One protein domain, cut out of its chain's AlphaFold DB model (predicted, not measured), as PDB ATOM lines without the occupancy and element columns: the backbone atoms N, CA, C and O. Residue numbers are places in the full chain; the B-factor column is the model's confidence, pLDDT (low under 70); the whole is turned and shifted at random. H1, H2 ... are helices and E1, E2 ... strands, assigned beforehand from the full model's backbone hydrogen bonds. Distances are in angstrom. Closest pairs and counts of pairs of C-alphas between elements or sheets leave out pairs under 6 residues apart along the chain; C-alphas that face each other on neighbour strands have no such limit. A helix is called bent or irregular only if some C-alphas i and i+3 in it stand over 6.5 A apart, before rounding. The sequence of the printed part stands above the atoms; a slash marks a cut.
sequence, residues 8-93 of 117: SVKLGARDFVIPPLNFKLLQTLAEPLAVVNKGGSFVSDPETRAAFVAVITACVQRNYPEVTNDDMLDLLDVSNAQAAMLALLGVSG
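What this domain is: This is residues 8 to 93 of the 117 residues of an uncharacterized protein of Burkholderia reimsis (UniProt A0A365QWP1). What does the domain look like? Helix H3 runs through the middle with H2 and H4 on opposite sides of it and H5 crossing it on a third side, while a small hairpin of two strands, E1 and E2, packs on H5 and on the last part of H3. The short helix H1 lies at the far end from the hairpin. What is it made of? The printed part has 86 residues, with two named strands and five named helices in the order E1, E2, H1, H2, H3, H4, H5; the sheet, in the order E1 - E2, is antiparallel, and the class is mostly helix. How large is it? It is compact and rounded, with a radius of gyration of the C-alphas of 11.7 A and spans of 29 by 28 by 21 A.

Where its parts are: Where is the sheet? E1 is residues 8 to 11, beginning at C-alpha 8 (10.351, -13.187, 49.637), and E2 is residues 14 to 18, 12.3 A from first to last C-alpha. Where are the longer helices? H3, residues 46 to 60, begins at C-alpha 46 (15.566, -36.322, 38.922) and is 20.9 A long. H5, residues 78 to 91, is 20.7 A long and ends at C-alpha 91 (18.465, -11.471, 43.510); it is only just irregular, with C-alphas 79 and 82 6.9 A apart, and its line is a rough one. Which helices are shorter? H1 is residues 23 to 28 and 8.7 A long, H2 is residues 30 to 38 and 12.2 A long, and H4 is residues 69 to 75 and 9.7 A long.

How they stand to each other: How do the two strands pair? E1 and E2 form a hairpin, antiparallel, with 133 degrees between their directions; N 9 and O 16 are 2.8 A apart and N 11 and O 14 are 2.9 A apart, both within hydrogen-bond range. What comes near the hairpin? The closest C-alphas of E1 and H5 are those of Val 9 and Ala 84, 6.1 A apart, and the closest of E2 and H3 are those of Ile 18 and Val 60, 5.1 A apart. How do the helices stand round the hub H3? H2 touches H3 at a steep tilt of 58 degrees, opposite ways, with the C-alphas of Pro 32 and Ala 51 closest at 4.5 A. H4 touches residues 53 to 57 of H3 alone, about perpendicular at 88 degrees, closest at the C-alphas of Thr 57 and Asn 69, 5.9 A. H5 touches residues 52 to 56 of H3 alone at a steep tilt of 52 degrees, the same way, closest at the C-alphas of Ile 56 and Met 85, 6.8 A. What of H1 and the backbones? H1 is close to H2 but not clearly touching it, the closest C-alphas being those of Leu 26 and Leu 33, 7.9 A apart, and H1 and H5 are apart. Every O i to N i+4 pair is within hydrogen-bond range in H1, H2, H3 and H4, and 8 of 10 are in H5.

The domain as a whole: How far does it reach? The two C-alphas farthest apart are those of Ala 13 and Gln 27, at 31.6 A. Is the printed part cut, and are any links long? The printed part has no cut and no long link; the links H2 to H3 and H3 to H4 are short, and the others are tight. Where is confidence low? The mean pLDDT of the printed part is 81.3, and residues 39 to 40 and residue 42 are under 70.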
ATOM      1  N   SER A   8      11.474 -12.494  49.007       80.06
ATOM      2  CA  SER A   8      10.351 -13.187  49.637       80.06
ATOM      3  C   SER A   8       9.644 -14.054  48.603       80.06
ATOM      4  O   SER A   8       9.086 -13.546  47.629       80.06
ATOM      5  N   VAL A   9       9.665 -15.363  48.822       79.56
ATOM      6  CA  VAL A   9       8.988 -16.352  47.986       79.56
ATOM      7  C   VAL A   9       7.989 -17.108  48.839       79.56
ATOM      8  O   VAL A   9       8.291 -17.538  49.949       79.56
ATOM      9  N   LYS A  10       6.788 -17.291  48.301       80.12
ATOM     10  CA  LYS A  10       5.748 -18.076  48.949       80.12
ATOM     11  C   LYS A  10       5.922 -19.550  48.598       80.12
ATOM     12  O   LYS A  10       5.807 -19.916  47.430       80.12
ATOM     13  N   LEU A  11       6.203 -20.371  49.605       79.12
ATOM     14  CA  LEU A  11       6.369 -21.818  49.481       79.12
ATOM     15  C   LEU A  11       5.278 -22.500  50.310       79.12
ATOM     16  O   LEU A  11       5.145 -22.262  51.516       79.12
ATOM     17  N   GLY A  12       4.424 -23.271  49.637       73.81
ATOM     18  CA  GLY A  12       3.189 -23.795  50.213       73.81
ATOM     19  C   GLY A  12       2.312 -22.688  50.823       73.81
ATOM     20  O   GLY A  12       1.836 -21.780  50.137       73.81
ATOM     21  N   ALA A  13       2.099 -22.760  52.139       72.06
ATOM     22  CA  ALA A  13       1.267 -21.817  52.893       72.06
ATOM     23  C   ALA A  13       2.049 -20.682  53.583       72.06
ATOM     24  O   ALA A  13       1.429 -19.858  54.259       72.06
ATOM     25  N   ARG A  14       3.384 -20.638  53.460       75.06
ATOM     26  CA  ARG A  14       4.244 -19.708  54.209       75.06
ATOM     27  C   ARG A  14       5.139 -18.884  53.285       75.06
ATOM     28  O   ARG A  14       5.576 -19.349  52.235       75.06
ATOM     29  N   ASP A  15       5.417 -17.653  53.695       81.12
ATOM     30  CA  ASP A  15       6.362 -16.765  53.025       81.12
ATOM     31  C   ASP A  15       7.767 -16.981  53.600       81.12
ATOM     32  O   ASP A  15       7.986 -16.852  54.806       81.12
ATOM     33  N   PHE A  16       8.721 -17.309  52.733       82.38
ATOM     34  CA  PHE A  16      10.121 -17.521  53.085       82.38
ATOM     35  C   PHE A  16      10.995 -16.436  52.465       82.38
ATOM     36  O   PHE A  16      10.842 -16.089  51.296       82.38
ATOM     37  N   VAL A  17      11.943 -15.912  53.242       83.88
ATOM     38  CA  VAL A  17      12.950 -14.971  52.736       83.88
ATOM     39  C   VAL A  17      14.171 -15.757  52.281       83.88
ATOM     40  O   VAL A  17      14.938 -16.252  53.113       83.88
ATOM     41  N   ILE A  18      14.347 -15.865  50.964       83.38
ATOM     42  CA  ILE A  18      15.476 -16.554  50.344       83.38
ATOM     43  C   ILE A  18      16.606 -15.541  50.103       83.38
ATOM     44  O   ILE A  18      16.453 -14.638  49.274       83.38
ATOM     45  N   PRO A  19      17.745 -15.655  50.803       84.25
ATOM     46  CA  PRO A  19      18.869 -14.748  50.612       84.25
ATOM     47  C   PRO A  19      19.631 -15.055  49.314       84.25
ATOM     48  O   PRO A  19      19.578 -16.183  48.820       84.25
ATOM     49  N   PRO A  20      20.385 -14.083  48.775       82.88
ATOM     50  CA  PRO A  20      21.142 -14.265  47.544       82.88
ATOM     51  C   PRO A  20      22.251 -15.310  47.694       82.88
ATOM     52  O   PRO A  20      22.812 -15.533  48.777       82.88
ATOM     53  N   LEU A  21      22.605 -15.918  46.570       82.00
ATOM     54  CA  LEU A  21      23.694 -16.868  46.452       82.00
ATOM     55  C   LEU A  21      25.027 -16.145  46.693       82.00
ATOM     56  O   LEU A  21      25.354 -15.162  46.032       82.00
ATOM     57  N   ASN A  22      25.804 -16.616  47.669       82.50
ATOM     58  CA  ASN A  22      27.136 -16.076  47.935       82.50
ATOM     59  C   ASN A  22      28.209 -16.852  47.150       82.50
ATOM     60  O   ASN A  22      27.977 -17.964  46.679       82.50
ATOM     61  N   PHE A  23      29.419 -16.295  47.057       79.31
ATOM     62  CA  PHE A  23      30.533 -16.939  46.348       79.31
ATOM     63  C   PHE A  23      30.883 -18.338  46.880       79.31
ATOM     64  O   PHE A  23      31.310 -19.192  46.108       79.31
ATOM     65  N   LYS A  24      30.671 -18.598  48.176       82.69
ATOM     66  CA  LYS A  24      30.909 -19.920  48.771       82.69
ATOM     67  C   LYS A  24      29.927 -20.957  48.221       82.69
ATOM     68  O   LYS A  24      30.347 -22.016  47.774       82.69
ATOM     69  N   LEU A  25      28.636 -20.629  48.212       82.88
ATOM     70  CA  LEU A  25      27.588 -21.468  47.644       82.88
ATOM     71  C   LEU A  25      27.772 -21.635  46.138       82.88
ATOM     72  O   LEU A  25      27.611 -22.744  45.657       82.88
ATOM     73  N   LEU A  26      28.191 -20.592  45.415       81.69
ATOM     74  CA  LEU A  26      28.508 -20.694  43.987       81.69
ATOM     75  C   LEU A  26      29.583 -21.751  43.707       81.69
ATOM     76  O   LEU A  26      29.436 -22.536  42.780       81.69
ATOM     77  N   GLN A  27      30.646 -21.785  44.517       83.31
ATOM     78  CA  GLN A  27      31.713 -22.777  44.374       83.31
ATOM     79  C   GLN A  27      31.258 -24.180  44.781       83.31
ATOM     80  O   GLN A  27      31.562 -25.144  44.088       83.31
ATOM     81  N   THR A  28      30.522 -24.306  45.888       85.19
ATOM     82  CA  THR A  28      30.030 -25.606  46.374       85.19
ATOM     83  C   THR A  28      28.945 -26.198  45.472       85.19
ATOM     84  O   THR A  28      28.872 -27.410  45.318       85.19
ATOM     85  N   LEU A  29      28.112 -25.354  44.868       83.62
ATOM     86  CA  LEU A  29      26.955 -25.738  44.060       83.62
ATOM     87  C   LEU A  29      27.186 -25.500  42.564       83.62
ATOM     88  O   LEU A  29      26.227 -25.418  41.803       83.62
ATOM     89  N   ALA A  30      28.441 -25.399  42.121       79.88
ATOM     90  CA  ALA A  30      28.768 -25.151  40.719       79.88
ATOM     91  C   ALA A  30      28.195 -26.233  39.783       79.88
ATOM     92  O   ALA A  30      27.617 -25.905  38.749       79.88
ATOM     93  N   GLU A  31      28.301 -27.511  40.164       82.50
ATOM     94  CA  GLU A  31      27.717 -28.635  39.420       82.50
ATOM     95  C   GLU A  31      26.184 -28.566  39.338       82.50
ATOM     96  O   GLU A  31      25.660 -28.520  38.223       82.50
ATOM     97  N   PRO A  32      25.433 -28.496  40.458       80.56
ATOM     98  CA  PRO A  32      23.980 -28.397  40.389       80.56
ATOM     99  C   PRO A  32      23.521 -27.122  39.674       80.56
ATOM    100  O   PRO A  32      22.586 -27.183  38.884       80.56
ATOM    101  N   LEU A  33      24.204 -25.985  39.838       79.00
ATOM    102  CA  LEU A  33      23.898 -24.775  39.067       79.00
ATOM    103  C   LEU A  33      24.094 -24.975  37.563       79.00
ATOM    104  O   LEU A  33      23.286 -24.477  36.782       79.00
ATOM    105  N   ALA A  34      25.118 -25.719  37.141       82.12
ATOM    106  CA  ALA A  34      25.314 -26.053  35.733       82.12
ATOM    107  C   ALA A  34      24.188 -26.951  35.191       82.12
ATOM    108  O   ALA A  34      23.756 -26.761  34.054       82.12
ATOM    109  N   VAL A  35      23.674 -27.885  36.001       81.31
ATOM    110  CA  VAL A  35      22.501 -28.711  35.654       81.31
ATOM    111  C   VAL A  35      21.249 -27.844  35.522       81.31
ATOM    112  O   VAL A  35      20.537 -27.946  34.525       81.31
ATOM    113  N   VAL A  36      21.015 -26.931  36.469       76.00
ATOM    114  CA  VAL A  36      19.895 -25.981  36.392       76.00
ATOM    115  C   VAL A  36      20.003 -25.090  35.149       76.00
ATOM    116  O   VAL A  36      19.010 -24.884  34.452       76.00
ATOM    117  N   ASN A  37      21.205 -24.600  34.832       75.12
ATOM    118  CA  ASN A  37      21.457 -23.724  33.687       75.12
ATOM    119  C   ASN A  37      21.292 -24.448  32.341       75.12
ATOM    120  O   ASN A  37      20.764 -23.870  31.394       75.12
ATOM    121  N   LYS A  38      21.655 -25.738  32.265       77.44
ATOM    122  CA  LYS A  38      21.444 -26.565  31.063       77.44
ATOM    123  C   LYS A  38      19.984 -26.611  30.605       77.44
ATOM    124  O   LYS A  38      19.751 -26.860  29.425       77.44
ATOM    125  N   GLY A  39      19.035 -26.345  31.502       65.00
ATOM    126  CA  GLY A  39      17.613 -26.375  31.204       65.00
ATOM    127  C   GLY A  39      17.111 -27.814  31.127       65.00
ATOM    128  O   GLY A  39      17.402 -28.548  30.187       65.00
ATOM    129  N   GLY A  40      16.336 -28.212  32.130       69.19
ATOM    130  CA  GLY A  40      15.764 -29.549  32.245       69.19
ATOM    131  C   GLY A  40      14.356 -29.504  32.827       69.19
ATOM    132  O   GLY A  40      13.947 -28.522  33.449       69.19
ATOM    133  N   SER A  41      13.595 -30.576  32.616       74.19
ATOM    134  CA  SER A  41      12.287 -30.744  33.249       74.19
ATOM    135  C   SER A  41      12.484 -31.310  34.649       74.19
ATOM    136  O   SER A  41      12.877 -32.460  34.789       74.19
ATOM    137  N   PHE A  42      12.144 -30.550  35.691       69.69
ATOM    138  CA  PHE A  42      12.166 -31.041  37.078       69.69
ATOM    139  C   PHE A  42      11.194 -32.221  37.315       69.69
ATOM    140  O   PHE A  42      11.314 -32.941  38.308       69.69
ATOM    141  N   VAL A  43      10.231 -32.447  36.410       73.12
ATOM    142  CA  VAL A  43       9.315 -33.601  36.456       73.12
ATOM    143  C   VAL A  43       9.990 -34.849  35.894       73.12
ATOM    144  O   VAL A  43       9.894 -35.925  36.477       73.12
ATOM    145  N   SER A  44      10.673 -34.704  34.759       78.81
ATOM    146  CA  SER A  44      11.234 -35.832  34.006       78.81
ATOM    147  C   SER A  44      12.651 -36.190  34.443       78.81
ATOM    148  O   SER A  44      13.053 -37.339  34.301       78.81
ATOM    149  N   ASP A  45      13.389 -35.220  34.980       82.19
ATOM    150  CA  ASP A  45      14.809 -35.331  35.275       82.19
ATOM    151  C   ASP A  45      15.060 -35.208  36.791       82.19
ATOM    152  O   ASP A  45      14.930 -34.119  37.370       82.19
ATOM    153  N   PRO A  46      15.358 -36.327  37.478       81.31
ATOM    154  CA  PRO A  46      15.566 -36.322  38.922       81.31
ATOM    155  C   PRO A  46      16.825 -35.549  39.331       81.31
ATOM    156  O   PRO A  46      16.834 -34.969  40.415       81.31
ATOM    157  N   GLU A  47      17.851 -35.495  38.478       84.06
ATOM    158  CA  GLU A  47      19.074 -34.723  38.731       84.06
ATOM    159  C   GLU A  47      18.790 -33.221  38.730       84.06
ATOM    160  O   GLU A  47      19.152 -32.525  39.679       84.06
ATOM    161  N   THR A  48      18.059 -32.726  37.727       83.06
ATOM    162  CA  THR A  48      17.615 -31.328  37.671       83.06
ATOM    163  C   THR A  48      16.774 -30.976  38.894       83.06
ATOM    164  O   THR A  48      17.003 -29.946  39.527       83.06
ATOM    165  N   ARG A  49      15.836 -31.846  39.289       84.19
ATOM    166  CA  ARG A  49      15.022 -31.630  40.494       84.19
ATOM    167  C   ARG A  49      15.881 -31.536  41.757       84.19
ATOM    168  O   ARG A  49      15.718 -30.592  42.526       84.19
ATOM    169  N   ALA A  50      16.804 -32.476  41.952       84.69
ATOM    170  CA  ALA A  50      17.701 -32.474  43.105       84.69
ATOM    171  C   ALA A  50      18.598 -31.226  43.129       84.69
ATOM    172  O   ALA A  50      18.784 -30.623  44.184       84.69
ATOM    173  N   ALA A  51      19.094 -30.788  41.969       85.81
ATOM    174  CA  ALA A  51      19.910 -29.587  41.840       85.81
ATOM    175  C   ALA A  51      19.148 -28.309  42.231       85.81
ATOM    176  O   ALA A  51      19.671 -27.495  42.992       85.81
ATOM    177  N   PHE A  52      17.902 -28.147  41.770       84.75
ATOM    178  CA  PHE A  52      17.042 -27.018  42.152       84.75
ATOM    179  C   PHE A  52      16.824 -26.961  43.665       84.75
ATOM    180  O   PHE A  52      17.044 -25.922  44.292       84.75
ATOM    181  N   VAL A  53      16.416 -28.089  44.248       87.56
ATOM    182  CA  VAL A  53      16.131 -28.188  45.684       87.56
ATOM    183  C   VAL A  53      17.388 -27.903  46.496       87.56
ATOM    184  O   VAL A  53      17.329 -27.110  47.434       87.56
ATOM    185  N   ALA A  54      18.536 -28.460  46.107       86.25
ATOM    186  CA  ALA A  54      19.802 -28.230  46.795       86.25
ATOM    187  C   ALA A  54      20.200 -26.746  46.790       86.25
ATOM    188  O   ALA A  54      20.611 -26.213  47.822       86.25
ATOM    189  N   VAL A  55      20.044 -26.057  45.653       86.38
ATOM    190  CA  VAL A  55      20.397 -24.635  45.525       86.38
ATOM    191  C   VAL A  55      19.487 -23.749  46.371       86.38
ATOM    192  O   VAL A  55      19.981 -22.900  47.120       86.38
ATOM    193  N   ILE A  56      18.173 -23.964  46.300       85.38
ATOM    194  CA  ILE A  56      17.198 -23.192  47.076       85.38
ATOM    195  C   ILE A  56      17.392 -23.450  48.574       85.38
ATOM    196  O   ILE A  56      17.504 -22.498  49.345       85.38
ATOM    197  N   THR A  57      17.517 -24.717  48.979       88.50
ATOM    198  CA  THR A  57      17.720 -25.108  50.382       88.50
ATOM    199  C   THR A  57      18.986 -24.483  50.949       88.50
ATOM    200  O   THR A  57      18.942 -23.890  52.020       88.50
ATOM    201  N   ALA A  58      20.107 -24.536  50.227       87.19
ATOM    202  CA  ALA A  58      21.364 -23.965  50.703       87.19
ATOM    203  C   ALA A  58      21.293 -22.442  50.902       87.19
ATOM    204  O   ALA A  58      21.960 -21.897  51.784       87.19
ATOM    205  N   CYS A  59      20.477 -21.749  50.104       84.69
ATOM    206  CA  CYS A  59      20.219 -20.327  50.295       84.69
ATOM    207  C   CYS A  59      19.307 -20.102  51.505       84.69
ATOM    208  O   CYS A  59      19.669 -19.344  52.404       84.69
ATOM    209  N   VAL A  60      18.176 -20.806  51.588       86.00
ATOM    210  CA  VAL A  60      17.224 -20.704  52.708       86.00
ATOM    211  C   VAL A  60      17.880 -21.032  54.047       86.00
ATOM    212  O   VAL A  60      17.682 -20.289  55.007       86.00
ATOM    213  N   GLN A  61      18.754 -22.040  54.101       87.69
ATOM    214  CA  GLN A  61      19.503 -22.441  55.297       87.69
ATOM    215  C   GLN A  61      20.363 -21.331  55.902       87.69
ATOM    216  O   GLN A  61      20.717 -21.393  57.078       87.69
ATOM    217  N   ARG A  62      20.689 -20.287  55.135       83.75
ATOM    218  CA  ARG A  62      21.404 -19.126  55.675       83.75
ATOM    219  C   ARG A  62      20.546 -18.311  56.647       83.75
ATOM    220  O   ARG A  62      21.099 -17.754  57.588       83.75
ATOM    221  N   ASN A  63      19.235 -18.236  56.410       84.06
ATOM    222  CA  ASN A  63      18.270 -17.571  57.291       84.06
ATOM    223  C   ASN A  63      17.571 -18.572  58.231       84.06
ATOM    224  O   ASN A  63      17.256 -18.218  59.364       84.06
ATOM    225  N   TYR A  64      17.375 -19.812  57.776       85.75
ATOM    226  CA  TYR A  64      16.640 -20.870  58.469       85.75
ATOM    227  C   TYR A  64      17.451 -22.178  58.472       85.75
ATOM    228  O   TYR A  64      17.150 -23.094  57.707       85.75
ATOM    229  N   PRO A  65      18.504 -22.295  59.300       81.56
ATOM    230  CA  PRO A  65      19.375 -23.478  59.330       81.56
ATOM    231  C   PRO A  65      18.659 -24.766  59.773       81.56
ATOM    232  O   PRO A  65      19.197 -25.855  59.601       81.56
ATOM    233  N   GLU A  66      17.461 -24.642  60.342       84.69
ATOM    234  CA  GLU A  66      16.567 -25.749  60.691       84.69
ATOM    235  C   GLU A  66      15.863 -26.385  59.479       84.69
ATOM    236  O   GLU A  66      15.439 -27.537  59.562       84.69
ATOM    237  N   VAL A  67      15.763 -25.668  58.352       83.81
ATOM    238  CA  VAL A  67      15.137 -26.184  57.128       83.81
ATOM    239  C   VAL A  67      16.071 -27.201  56.476       83.81
ATOM    240  O   VAL A  67      17.240 -26.926  56.185       83.81
ATOM    241  N   THR A  68      15.548 -28.398  56.234       83.62
ATOM    242  CA  THR A  68      16.278 -29.496  55.588       83.62
ATOM    243  C   THR A  68      15.855 -29.645  54.129       83.62
ATOM    244  O   THR A  68      14.823 -29.120  53.724       83.62
ATOM    245  N   ASN A  69      16.635 -30.376  53.323       82.50
ATOM    246  CA  ASN A  69      16.253 -30.659  51.931       82.50
ATOM    247  C   ASN A  69      14.917 -31.416  51.837       82.50
ATOM    248  O   ASN A  69      14.194 -31.229  50.867       82.50
ATOM    249  N   ASP A  70      14.603 -32.252  52.829       81.88
ATOM    250  CA  ASP A  70      13.365 -33.037  52.872       81.88
ATOM    251  C   ASP A  70      12.147 -32.139  53.131       81.88
ATOM    252  O   ASP A  70      11.166 -32.188  52.397       81.88
ATOM    253  N   ASP A  71      12.269 -31.222  54.095       83.50
ATOM    254  CA  ASP A  71      11.259 -30.189  54.360       83.50
ATOM    255  C   ASP A  71      11.044 -29.312  53.116       83.50
ATOM    256  O   ASP A  71       9.925 -28.992  52.724       83.50
ATOM    257  N   MET A  72      12.136 -29.007  52.414       83.44
ATOM    258  CA  MET A  72      12.081 -28.210  51.201       83.44
ATOM    259  C   MET A  72      11.464 -28.945  50.010       83.44
ATOM    260  O   MET A  72      10.870 -28.289  49.161       83.44
ATOM    261  N   LEU A  73      11.562 -30.276  49.947       83.38
ATOM    262  CA  LEU A  73      10.863 -31.098  48.952       83.38
ATOM    263  C   LEU A  73       9.347 -31.100  49.164       83.38
ATOM    264  O   LEU A  73       8.618 -31.197  48.181       83.38
ATOM    265  N   ASP A  74       8.887 -30.988  50.410       85.00
ATOM    266  CA  ASP A  74       7.461 -30.888  50.737       85.00
ATOM    267  C   ASP A  74       6.914 -29.472  50.473       85.00
ATOM    268  O   ASP A  74       5.796 -29.303  49.992       85.00
ATOM    269  N   LEU A  75       7.730 -28.437  50.716       82.38
ATOM    270  CA  LEU A  75       7.352 -27.028  50.537       82.38
ATOM    271  C   LEU A  75       7.465 -26.511  49.087       82.38
ATOM    272  O   LEU A  75       6.764 -25.559  48.715       82.38
ATOM    273  N   LEU A  76       8.372 -27.075  48.278       82.19
ATOM    274  CA  LEU A  76       8.539 -26.729  46.862       82.19
ATOM    275  C   LEU A  76       7.556 -27.514  45.998       82.19
ATOM    276  O   LEU A  76       7.783 -28.665  45.629       82.19
ATOM    277  N   ASP A  77       6.513 -26.825  45.558       83.56
ATOM    278  CA  ASP A  77       5.626 -27.339  44.533       83.56
ATOM    279  C   ASP A  77       6.257 -27.148  43.157       83.56
ATOM    280  O   ASP A  77       6.851 -26.115  42.855       83.56
ATOM    281  N   VAL A  78       5.996 -28.079  42.245       80.25
ATOM    282  CA  VAL A  78       6.285 -27.927  40.808       80.25
ATOM    283  C   VAL A  78       5.826 -26.565  40.254       80.25
ATOM    284  O   VAL A  78       6.498 -25.975  39.409       80.25
ATOM    285  N   SER A  79       4.694 -26.051  40.742       80.50
ATOM    286  CA  SER A  79       4.114 -24.773  40.321       80.50
ATOM    287  C   SER A  79       4.869 -23.544  40.843       80.50
ATOM    288  O   SER A  79       4.850 -22.508  40.181       80.50
ATOM    289  N   ASN A  80       5.535 -23.637  42.000       80.56
ATOM    290  CA  ASN A  80       6.248 -22.523  42.633       80.56
ATOM    291  C   ASN A  80       7.780 -22.631  42.495       80.56
ATOM    292  O   ASN A  80       8.463 -21.607  42.511       80.56
ATOM    293  N   ALA A  81       8.320 -23.829  42.255       80.06
ATOM    294  CA  ALA A  81       9.753 -24.103  42.229       80.06
ATOM    295  C   ALA A  81      10.496 -23.321  41.147       80.06
ATOM    296  O   ALA A  81      11.580 -22.782  41.386       80.06
ATOM    297  N   GLN A  82       9.893 -23.194  39.962       80.81
ATOM    298  CA  GLN A  82      10.465 -22.389  38.887       80.81
ATOM    299  C   GLN A  82      10.525 -20.903  39.268       80.81
ATOM    300  O   GLN A  82      11.556 -20.261  39.073       80.81
ATOM    301  N   ALA A  83       9.445 -20.362  39.842       81.56
ATOM    302  CA  ALA A  83       9.393 -18.967  40.273       81.56
ATOM    303  C   ALA A  83      10.388 -18.690  41.409       81.56
ATOM    304  O   ALA A  83      11.088 -17.680  41.371       81.56
ATOM    305  N   ALA A  84      10.507 -19.613  42.369       83.25
ATOM    306  CA  ALA A  84      11.460 -19.538  43.471       83.25
ATOM    307  C   ALA A  84      12.911 -19.487  42.975       83.25
ATOM    308  O   ALA A  84      13.687 -18.635  43.407       83.25
ATOM    309  N   MET A  85      13.268 -20.357  42.025       81.69
ATOM    310  CA  MET A  85      14.614 -20.377  41.457       81.69
ATOM    311  C   MET A  85      14.914 -19.118  40.646       81.69
ATOM    312  O   MET A  85      15.986 -18.541  40.795       81.69
ATOM    313  N   LEU A  86      13.983 -18.660  39.804       80.62
ATOM    314  CA  LEU A  86      14.163 -17.430  39.023       80.62
ATOM    315  C   LEU A  86      14.331 -16.208  39.929       80.62
ATOM    316  O   LEU A  86      15.211 -15.384  39.692       80.62
ATOM    317  N   ALA A  87      13.529 -16.122  40.989       83.38
ATOM    318  CA  ALA A  87      13.641 -15.086  42.006       83.38
ATOM    319  C   ALA A  87      15.015 -15.125  42.698       83.38
ATOM    320  O   ALA A  87      15.675 -14.091  42.819       83.38
ATOM    321  N   LEU A  88      15.473 -16.318  43.094       83.62
ATOM    322  CA  LEU A  88      16.782 -16.527  43.709       83.62
ATOM    323  C   LEU A  88      17.932 -16.133  42.771       83.62
ATOM    324  O   LEU A  88      18.837 -15.402  43.172       83.62
ATOM    325  N   LEU A  89      17.915 -16.601  41.523       81.44
ATOM    326  CA  LEU A  89      18.936 -16.264  40.531       81.44
ATOM    327  C   LEU A  89      18.948 -14.756  40.245       81.44
ATOM    328  O   LEU A  89      20.022 -14.154  40.207       81.44
ATOM    329  N   GLY A  90      17.768 -14.138  40.146       78.50
ATOM    330  CA  GLY A  90      17.602 -12.699  39.952       78.50
ATOM    331  C   GLY A  90      18.194 -11.866  41.090       78.50
ATOM    332  O   GLY A  90      18.992 -10.968  40.828       78.50
ATOM    333  N   VAL A  91      17.886 -12.188  42.353       79.19
ATOM    334  CA  VAL A  91      18.465 -11.471  43.510       79.19
ATOM    335  C   VAL A  91      19.966 -11.738  43.673       79.19
ATOM    336  O   VAL A  91      20.692 -10.913  44.219       79.19
ATOM    337  N   SER A  92      20.456 -12.871  43.163       75.81
ATOM    338  CA  SER A  92      21.880 -13.228  43.181       75.81
ATOM    339  C   SER A  92      22.694 -12.556  42.069       75.81
ATOM    340  O   SER A  92      23.909 -12.734  42.023       75.81
ATOM    341  N   GLY A  93      22.051 -11.821  41.154       70.62
ATOM    342  CA  GLY A  93      22.711 -11.236  39.982       70.62
ATOM    343  C   GLY A  93      23.143 -12.271  38.936       70.62
ATOM    344  O   GLY A  93      23.955 -11.971  38.065       70.62
TER     345      GLY A  93